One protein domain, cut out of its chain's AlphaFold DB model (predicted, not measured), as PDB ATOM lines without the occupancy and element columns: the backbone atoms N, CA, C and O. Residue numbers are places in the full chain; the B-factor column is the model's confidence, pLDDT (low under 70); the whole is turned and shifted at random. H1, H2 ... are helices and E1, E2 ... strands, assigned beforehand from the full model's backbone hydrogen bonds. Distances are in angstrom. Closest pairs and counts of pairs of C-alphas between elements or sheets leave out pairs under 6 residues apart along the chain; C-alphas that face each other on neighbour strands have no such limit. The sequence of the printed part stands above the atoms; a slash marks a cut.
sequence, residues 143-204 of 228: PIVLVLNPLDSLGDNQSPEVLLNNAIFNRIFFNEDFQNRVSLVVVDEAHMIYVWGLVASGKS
ATOM      1  N   PRO A 143     -10.893  42.874  23.213       94.50
ATOM      2  CA  PRO A 143      -9.954  42.901  22.094       94.50
ATOM      3  C   PRO A 143     -10.680  43.089  20.757       94.50
ATOM      4  O   PRO A 143     -11.764  42.544  20.540       94.50
ATOM      5  N   ILE A 144     -10.075  43.853  19.853       94.75
ATOM      6  CA  ILE A 144     -10.590  44.143  18.513       94.75
ATOM      7  C   ILE A 144      -9.661  43.511  17.479       94.75
ATOM      8  O   ILE A 144      -8.441  43.679  17.551       94.75
ATOM      9  N   VAL A 145     -10.241  42.807  16.507       95.19
ATOM     10  CA  VAL A 145      -9.572  42.455  15.250       95.19
ATOM     11  C   VAL A 145     -10.085  43.408  14.180       95.19
ATOM     12  O   VAL A 145     -11.281  43.437  13.901       95.19
ATOM     13  N   LEU A 146      -9.193  44.208  13.603       93.25
ATOM     14  CA  LEU A 146      -9.522  45.111  12.507       93.25
ATOM     15  C   LEU A 146      -9.266  44.393  11.183       93.25
ATOM     16  O   LEU A 146      -8.119  44.094  10.869       93.25
ATOM     17  N   VAL A 147     -10.314  44.129  10.407       90.81
ATOM     18  CA  VAL A 147     -10.191  43.529   9.071       90.81
ATOM     19  C   VAL A 147     -10.333  44.623   8.021       90.81
ATOM     20  O   VAL A 147     -11.346  45.316   7.970       90.81
ATOM     21  N   LEU A 148      -9.309  44.781   7.192       87.19
ATOM     22  CA  LEU A 148      -9.290  45.654   6.031       87.19
ATOM     23  C   LEU A 148      -9.516  44.781   4.800       87.19
ATOM     24  O   LEU A 148      -8.635  44.007   4.429       87.19
ATOM     25  N   ASN A 149     -10.696  44.883   4.193       84.12
ATOM     26  CA  ASN A 149     -11.022  44.148   2.979       84.12
ATOM     27  C   ASN A 149     -10.995  45.087   1.759       84.12
ATOM     28  O   ASN A 149     -11.860  45.956   1.625       84.12
ATOM     29  N   PRO A 150     -10.023  44.924   0.855       71.12
ATOM     30  CA  PRO A 150      -9.884  45.748  -0.325       71.12
ATOM     31  C   PRO A 150     -10.936  45.457  -1.402       71.12
ATOM     32  O   PRO A 150     -11.252  46.332  -2.207       71.12
ATOM     33  N   LEU A 151     -11.517  44.253  -1.430       66.19
ATOM     34  CA  LEU A 151     -12.546  43.922  -2.419       66.19
ATOM     35  C   LEU A 151     -13.874  44.641  -2.158       66.19
ATOM     36  O   LEU A 151     -14.574  44.952  -3.121       66.19
ATOM     37  N   ASP A 152     -14.184  44.996  -0.908       58.78
ATOM     38  CA  ASP A 152     -15.376  45.802  -0.587       58.78
ATOM     39  C   ASP A 152     -15.309  47.189  -1.240       58.78
ATOM     40  O   ASP A 152     -16.326  47.810  -1.530       58.78
ATOM     41  N   SER A 153     -14.102  47.663  -1.550       52.22
ATOM     42  CA  SER A 153     -13.906  48.946  -2.218       52.22
ATOM     43  C   SER A 153     -14.098  48.841  -3.748       52.22
ATOM     44  O   SER A 153     -14.472  49.811  -4.401       52.22
ATOM     45  N   LEU A 154     -13.949  47.645  -4.335       48.84
ATOM     46  CA  LEU A 154     -14.154  47.388  -5.771       48.84
ATOM     47  C   LEU A 154     -15.634  47.317  -6.180       48.84
ATOM     48  O   LEU A 154     -15.956  47.688  -7.307       48.84
ATOM     49  N   GLY A 155     -16.526  46.875  -5.287       50.88
ATOM     50  CA  GLY A 155     -17.974  46.853  -5.544       50.88
ATOM     51  C   GLY A 155     -18.595  48.253  -5.640       50.88
ATOM     52  O   GLY A 155     -19.493  48.474  -6.450       50.88
ATOM     53  N   ASP A 156     -18.037  49.206  -4.884       55.03
ATOM     54  CA  ASP A 156     -18.560  50.570  -4.738       55.03
ATOM     55  C   ASP A 156     -17.703  51.649  -5.443       55.03
ATOM     56  O   ASP A 156     -17.920  52.842  -5.229       55.03
ATOM     57  N   ASN A 157     -16.717  51.273  -6.277       55.69
ATOM     58  CA  ASN A 157     -15.706  52.184  -6.860       55.69
ATOM     59  C   ASN A 157     -14.939  53.029  -5.820       55.69
ATOM     60  O   ASN A 157     -14.403  54.095  -6.138       55.69
ATOM     61  N   GLN A 158     -14.873  52.579  -4.572       53.84
ATOM     62  CA  GLN A 158     -14.082  53.239  -3.550       53.84
ATOM     63  C   GLN A 158     -12.628  52.789  -3.712       53.84
ATOM     64  O   GLN A 158     -12.315  51.605  -3.707       53.84
ATOM     65  N   SER A 159     -11.706  53.726  -3.907       62.66
ATOM     66  CA  SER A 159     -10.289  53.405  -3.766       62.66
ATOM     67  C   SER A 159      -9.977  53.202  -2.269       62.66
ATOM     68  O   SER A 159     -10.747  53.644  -1.408       62.66
ATOM     69  N   PRO A 160      -8.839  52.592  -1.911       62.75
ATOM     70  CA  PRO A 160      -8.420  52.466  -0.509       62.75
ATOM     71  C   PRO A 160      -8.298  53.846   0.143       62.75
ATOM     72  O   PRO A 160      -8.519  54.014   1.339       62.75
ATOM     73  N   GLU A 161      -7.981  54.854  -0.670       63.50
ATOM     74  CA  GLU A 161      -7.885  56.247  -0.260       63.50
ATOM     75  C   GLU A 161      -9.250  56.781   0.176       63.50
ATOM     76  O   GLU A 161      -9.300  57.577   1.098       63.50
ATOM     77  N   VAL A 162     -10.367  56.334  -0.408       64.75
ATOM     78  CA  VAL A 162     -11.715  56.756   0.015       64.75
ATOM     79  C   VAL A 162     -12.051  56.211   1.404       64.75
ATOM     80  O   VAL A 162     -12.561  56.953   2.245       64.75
ATOM     81  N   LEU A 163     -11.704  54.950   1.679       67.25
ATOM     82  CA  LEU A 163     -11.890  54.346   3.000       67.25
ATOM     83  C   LEU A 163     -11.015  55.037   4.057       67.25
ATOM     84  O   LEU A 163     -11.504  55.382   5.133       67.25
ATOM     85  N   LEU A 164      -9.748  55.308   3.731       69.94
ATOM     86  CA  LEU A 164      -8.808  55.989   4.629       69.94
ATOM     87  C   LEU A 164      -9.100  57.491   4.788       69.94
ATOM     88  O   LEU A 164      -8.843  58.056   5.847       69.94
ATOM     89  N   ASN A 165      -9.682  58.147   3.782       67.94
ATOM     90  CA  ASN A 165     -10.079  59.558   3.843       67.94
ATOM     91  C   ASN A 165     -11.471  59.764   4.456       67.94
ATOM     92  O   ASN A 165     -11.926  60.901   4.598       67.94
ATOM     93  N   ASN A 166     -12.154  58.693   4.863       78.69
ATOM     94  CA  ASN A 166     -13.431  58.801   5.545       78.69
ATOM     95  C   ASN A 166     -13.233  59.426   6.940       78.69
ATOM     96  O   ASN A 166     -12.534  58.888   7.798       78.69
ATOM     97  N   ALA A 167     -13.874  60.572   7.187       80.00
ATOM     98  CA  ALA A 167     -13.754  61.305   8.449       80.00
ATOM     99  C   ALA A 167     -14.198  60.483   9.674       80.00
ATOM    100  O   ALA A 167     -13.626  60.627  10.755       80.00
ATOM    101  N   ILE A 168     -15.189  59.601   9.511       81.88
ATOM    102  CA  ILE A 168     -15.650  58.698  10.572       81.88
ATOM    103  C   ILE A 168     -14.588  57.632  10.840       81.88
ATOM    104  O   ILE A 168     -14.247  57.406  12.001       81.88
ATOM    105  N   PHE A 169     -14.025  57.026   9.787       82.31
ATOM    106  CA  PHE A 169     -12.940  56.055   9.930       82.31
ATOM    107  C   PHE A 169     -11.733  56.683  10.626       82.31
ATOM    108  O   PHE A 169     -11.285  56.148  11.631       82.31
ATOM    109  N   ASN A 170     -11.280  57.859  10.185       84.88
ATOM    110  CA  ASN A 170     -10.185  58.584  10.833       84.88
ATOM    111  C   ASN A 170     -10.477  58.861  12.312       84.88
ATOM    112  O   ASN A 170      -9.640  58.596  13.172       84.88
ATOM    113  N   ARG A 171     -11.686  59.331  12.642       85.50
ATOM    114  CA  ARG A 171     -12.073  59.590  14.034       85.50
ATOM    115  C   ARG A 171     -12.020  58.330  14.903       85.50
ATOM    116  O   ARG A 171     -11.604  58.418  16.055       85.50
ATOM    117  N   ILE A 172     -12.458  57.186  14.381       85.56
ATOM    118  CA  ILE A 172     -12.433  55.908  15.106       85.56
ATOM    119  C   ILE A 172     -11.002  55.367  15.185       85.56
ATOM    120  O   ILE A 172     -10.557  54.967  16.254       85.56
ATOM    121  N   PHE A 173     -10.264  55.392  14.079       85.75
ATOM    122  CA  PHE A 173      -8.919  54.835  13.980       85.75
ATOM    123  C   PHE A 173      -7.914  55.567  14.876       85.75
ATOM    124  O   PHE A 173      -7.040  54.931  15.459       85.75
ATOM    125  N   PHE A 174      -8.057  56.888  15.035       88.00
ATOM    126  CA  PHE A 174      -7.227  57.702  15.930       88.00
ATOM    127  C   PHE A 174      -7.781  57.828  17.359       88.00
ATOM    128  O   PHE A 174      -7.214  58.557  18.171       88.00
ATOM    129  N   ASN A 175      -8.866  57.128  17.700       90.44
ATOM    130  CA  ASN A 175      -9.355  57.077  19.075       90.44
ATOM    131  C   ASN A 175      -8.454  56.167  19.932       90.44
ATOM    132  O   ASN A 175      -8.230  55.005  19.598       90.44
ATOM    133  N   GLU A 176      -7.958  56.688  21.055       90.12
ATOM    134  CA  GLU A 176      -7.019  55.969  21.926       90.12
ATOM    135  C   GLU A 176      -7.647  54.719  22.565       90.12
ATOM    136  O   GLU A 176      -7.009  53.670  22.592       90.12
ATOM    137  N   ASP A 177      -8.921  54.764  22.972       90.25
ATOM    138  CA  ASP A 177      -9.634  53.596  23.520       90.25
ATOM    139  C   ASP A 177      -9.839  52.484  22.482       90.25
ATOM    140  O   ASP A 177      -9.923  51.299  22.818       90.25
ATOM    141  N   PHE A 178      -9.969  52.851  21.207       90.88
ATOM    142  CA  PHE A 178     -10.005  51.908  20.100       90.88
ATOM    143  C   PHE A 178      -8.618  51.299  19.893       90.88
ATOM    144  O   PHE A 178      -8.487  50.080  19.975       90.88
ATOM    145  N   GLN A 179      -7.586  52.127  19.707       90.81
ATOM    146  CA  GLN A 179      -6.211  51.673  19.467       90.81
ATOM    147  C   GLN A 179      -5.685  50.781  20.590       90.81
ATOM    148  O   GLN A 179      -5.086  49.743  20.323       90.81
ATOM    149  N   ASN A 180      -5.977  51.137  21.841       91.56
ATOM    150  CA  ASN A 180      -5.587  50.359  23.010       91.56
ATOM    151  C   ASN A 180      -6.230  48.973  23.048       91.56
ATOM    152  O   ASN A 180      -5.717  48.112  23.750       91.56
ATOM    153  N   ARG A 181      -7.315  48.738  22.299       93.44
ATOM    154  CA  ARG A 181      -7.997  47.442  22.198       93.44
ATOM    155  C   ARG A 181      -7.709  46.696  20.900       93.44
ATOM    156  O   ARG A 181      -8.072  45.525  20.811       93.44
ATOM    157  N   VAL A 182      -7.081  47.319  19.900       93.31
ATOM    158  CA  VAL A 182      -6.704  46.619  18.663       93.31
ATOM    159  C   VAL A 182      -5.631  45.582  18.988       93.31
ATOM    160  O   VAL A 182      -4.531  45.910  19.417       93.31
ATOM    161  N   SER A 183      -5.982  44.316  18.779       93.75
ATOM    162  CA  SER A 183      -5.110  43.156  18.987       93.75
ATOM    163  C   SER A 183      -4.417  42.711  17.703       93.75
ATOM    164  O   SER A 183      -3.272  42.273  17.736       93.75
ATOM    165  N   LEU A 184      -5.116  42.817  16.571       95.12
ATOM    166  CA  LEU A 184      -4.670  42.328  15.276       95.12
ATOM    167  C   LEU A 184      -5.288  43.185  14.173       95.12
ATOM    168  O   LEU A 184      -6.483  43.484  14.215       95.12
ATOM    169  N   VAL A 185      -4.481  43.537  13.174       94.00
ATOM    170  CA  VAL A 185      -4.955  44.101  11.907       94.00
ATOM    171  C   VAL A 185      -4.757  43.040  10.831       94.00
ATOM    172  O   VAL A 185      -3.650  42.547  10.639       94.00
ATOM    173  N   VAL A 186      -5.833  42.673  10.148       93.44
ATOM    174  CA  VAL A 186      -5.839  41.705   9.052       93.44
ATOM    175  C   VAL A 186      -6.123  42.461   7.769       93.44
ATOM    176  O   VAL A 186      -7.104  43.190   7.696       93.44
ATOM    177  N   VAL A 187      -5.293  42.268   6.750       90.81
ATOM    178  CA  VAL A 187      -5.612  42.712   5.394       90.81
ATOM    179  C   VAL A 187      -6.089  41.496   4.619       90.81
ATOM    180  O   VAL A 187      -5.284  40.624   4.284       90.81
ATOM    181  N   ASP A 188      -7.394  41.414   4.378       89.06
ATOM    182  CA  ASP A 188      -7.927  40.384   3.491       89.06
ATOM    183  C   ASP A 188      -7.587  40.734   2.041       89.06
ATOM    184  O   ASP A 188      -7.294  41.883   1.733       89.06
ATOM    185  N   GLU A 189      -7.531  39.744   1.158       86.19
ATOM    186  CA  GLU A 189      -7.270  39.938  -0.277       86.19
ATOM    187  C   GLU A 189      -6.093  40.879  -0.594       86.19
ATOM    188  O   GLU A 189      -6.081  41.615  -1.581       86.19
ATOM    189  N   ALA A 190      -5.050  40.810   0.241       86.88
ATOM    190  CA  ALA A 190      -3.893  41.707   0.231       86.88
ATOM    191  C   ALA A 190      -3.155  41.769  -1.116       86.88
ATOM    192  O   ALA A 190      -2.449  42.735  -1.400       86.88
ATOM    193  N   HIS A 191      -3.342  40.768  -1.979       83.00
ATOM    194  CA  HIS A 191      -2.838  40.788  -3.348       83.00
ATOM    195  C   HIS A 191      -3.383  41.982  -4.168       83.00
ATOM    196  O   HIS A 191      -2.716  42.452  -5.091       83.00
ATOM    197  N   MET A 192      -4.533  42.546  -3.780       82.88
ATOM    198  CA  MET A 192      -5.088  43.786  -4.331       82.88
ATOM    199  C   MET A 192      -4.230  45.020  -4.054       82.88
ATOM    200  O   MET A 192      -4.239  45.940  -4.868       82.88
ATOM    201  N   ILE A 193      -3.422  45.037  -2.988       79.81
ATOM    202  CA  ILE A 193      -2.531  46.171  -2.689       79.81
ATOM    203  C   ILE A 193      -1.578  46.432  -3.858       79.81
ATOM    204  O   ILE A 193      -1.368  47.579  -4.253       79.81
ATOM    205  N   TYR A 194      -1.022  45.372  -4.448       76.81
ATOM    206  CA  TYR A 194      -0.138  45.502  -5.603       76.81
ATOM    207  C   TYR A 194      -0.878  46.051  -6.829       76.81
ATOM    208  O   TYR A 194      -0.392  46.972  -7.487       76.81
ATOM    209  N   VAL A 195      -2.074  45.520  -7.113       74.12
ATOM    210  CA  VAL A 195      -2.916  45.971  -8.233       74.12
ATOM    211  C   VAL A 195      -3.251  47.455  -8.081       74.12
ATOM    212  O   VAL A 195      -3.083  48.225  -9.026       74.12
ATOM    213  N   TRP A 196      -3.631  47.882  -6.879       70.69
ATOM    214  CA  TRP A 196      -3.886  49.281  -6.559       70.69
ATOM    215  C   TRP A 196      -2.648  50.160  -6.700       70.69
ATOM    216  O   TRP A 196      -2.736  51.228  -7.300       70.69
ATOM    217  N   GLY A 197      -1.481  49.706  -6.238       73.50
ATOM    218  CA  GLY A 197      -0.223  50.434  -6.416       73.50
ATOM    219  C   GLY A 197       0.130  50.660  -7.892       73.50
ATOM    220  O   GLY A 197       0.644  51.719  -8.263       73.50
ATOM    221  N   LEU A 198      -0.188  49.704  -8.768       73.25
ATOM    222  CA  LEU A 198      -0.013  49.868 -10.213       73.25
ATOM    223  C   LEU A 198      -1.004  50.856 -10.833       73.25
ATOM    224  O   LEU A 198      -0.606  51.648 -11.687       73.25
ATOM    225  N   VAL A 199      -2.267  50.824 -10.402       69.38
ATOM    226  CA  VAL A 199      -3.298  51.773 -10.846       69.38
ATOM    227  C   VAL A 199      -2.944  53.194 -10.402       69.38
ATOM    228  O   VAL A 199      -2.890  54.095 -11.236       69.38
ATOM    229  N   ALA A 200      -2.600  53.386  -9.127       66.06
ATOM    230  CA  ALA A 200      -2.214  54.683  -8.574       66.06
ATOM    231  C   ALA A 200      -0.938  55.252  -9.220       66.06
ATOM    232  O   ALA A 200      -0.807  56.461  -9.393       66.06
ATOM    233  N   SER A 201       0.002  54.390  -9.623       70.12
ATOM    234  CA  SER A 201       1.239  54.818 -10.292       70.12
ATOM    235  C   SER A 201       1.098  55.054 -11.800       70.12
ATOM    236  O   SER A 201       2.098  55.367 -12.449       70.12
ATOM    237  N   GLY A 202      -0.101  54.894 -12.376       63.66
ATOM    238  CA  GLY A 202      -0.342  55.054 -13.815       63.66
ATOM    239  C   GLY A 202       0.345  53.990 -14.682       63.66
ATOM    240  O   GLY A 202       0.456  54.151 -15.892       63.66
ATOM    241  N   LYS A 203       0.822  52.894 -14.078       62.28
ATOM    242  CA  LYS A 203       1.547  51.801 -14.755       62.28
ATOM    243  C   LYS A 203       0.637  50.625 -15.125       62.28
ATOM    244  O   LYS A 203       1.123  49.567 -15.522       62.28
ATOM    245  N   SER A 204      -0.680  50.784 -14.992       60.25
ATOM    246  CA  SER A 204      -1.664  49.715 -15.195       60.25
ATOM    247  C   SER A 204      -1.994  49.408 -16.662       60.25
ATOM    248  O   SER A 204      -2.781  48.492 -16.900       60.25
TER     249      SER A 204
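AT A GLANCE: This is residues 143 to 204 of the 228 residues of an uncharacterized protein of Puccinia coronata f. sp. avenae (UniProt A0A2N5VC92). The printed part is an open, loose frame: two parallel strands, E1 and E2, lie side by side along one edge, and the chain between them goes round in an arch of four short helices, H1, H2, H3 and H4, that leaves the middle empty. H5, the longest helix, follows beyond the end of E2. The printed part has 62 residues, with five named helices and two named strands in the order E1, H1, H2, H3, H4, E2, H5, and the two-stranded sheet has the order E1, E2. The class is mixed, helices and strands; the whole is loose, with a radius of gyration of the C-alphas of 13.2 A, and elongated, with spans of 40 by 22 by 20 A.

IN THESE COORDINATES: E1 is residues 144 to 148, 12.6 A from first to last C-alpha, and begins with C-alpha 144 at (-10.590, 44.143, 18.513). H1 is residues 151 to 155 and H2 is residues 160 to 164. H3, residues 167 to 173, is 9.8 A long and begins with C-alpha 167 at (-13.754, 61.305, 8.449). H4 is residues 176 to 179. E2, residues 182 to 187, is 13.9 A long. H5, residues 191 to 200, is 14.9 A long and ends with C-alpha 200 at (-2.214, 54.683, -8.574).

HOW THE PARTS SIT: E1 and E2 are parallel neighbours, with 18 degrees between their directions; C-alphas 144 and 182 face each other at 4.6 A. N 146 and O 184 are within hydrogen-bond range at 2.9 A, as are N 186 and O 146 at 2.8 A. E1, the four helices H1 to H4 and E2 form a strand-helix-strand unit, two parallel neighbour strands with helices between them. H1 and H2 are close but not clearly touching, the closest C-alphas being those of Ser 153 and Pro 160 at 6.7 A. H2 and H3 are close but not clearly touching, with Leu 164 and Asn 170 closest at 6.9 A between C-alphas. H3 and H4 are close but not clearly touching, with the C-alphas of Ile 172 and Phe 178 closest at 6.8 A. H1 and H5 are close but not clearly touching, with the C-alphas of Leu 151 and Met 192 closest at 7.7 A. H2 and H5 are only just apart, their closest C-alphas 8.2 A from each other. Every O i to N i+4 pair is within hydrogen-bond range in H1, H2 and H3; in H5 5 of 6 are, and H4 is too short for such a pair.

THE WHOLE: The two C-alphas farthest apart, those of Asp 177 and Lys 203, are 39.9 A apart. Residues 165 to 172, of which 167 to 172 belong to H3, stand free. The printed part has no cut, and the six links between its elements are tight. The mean pLDDT of the printed part is 77.9, and it is under 70 at residues 151 to 165, 199 to 200 and 202 to 204.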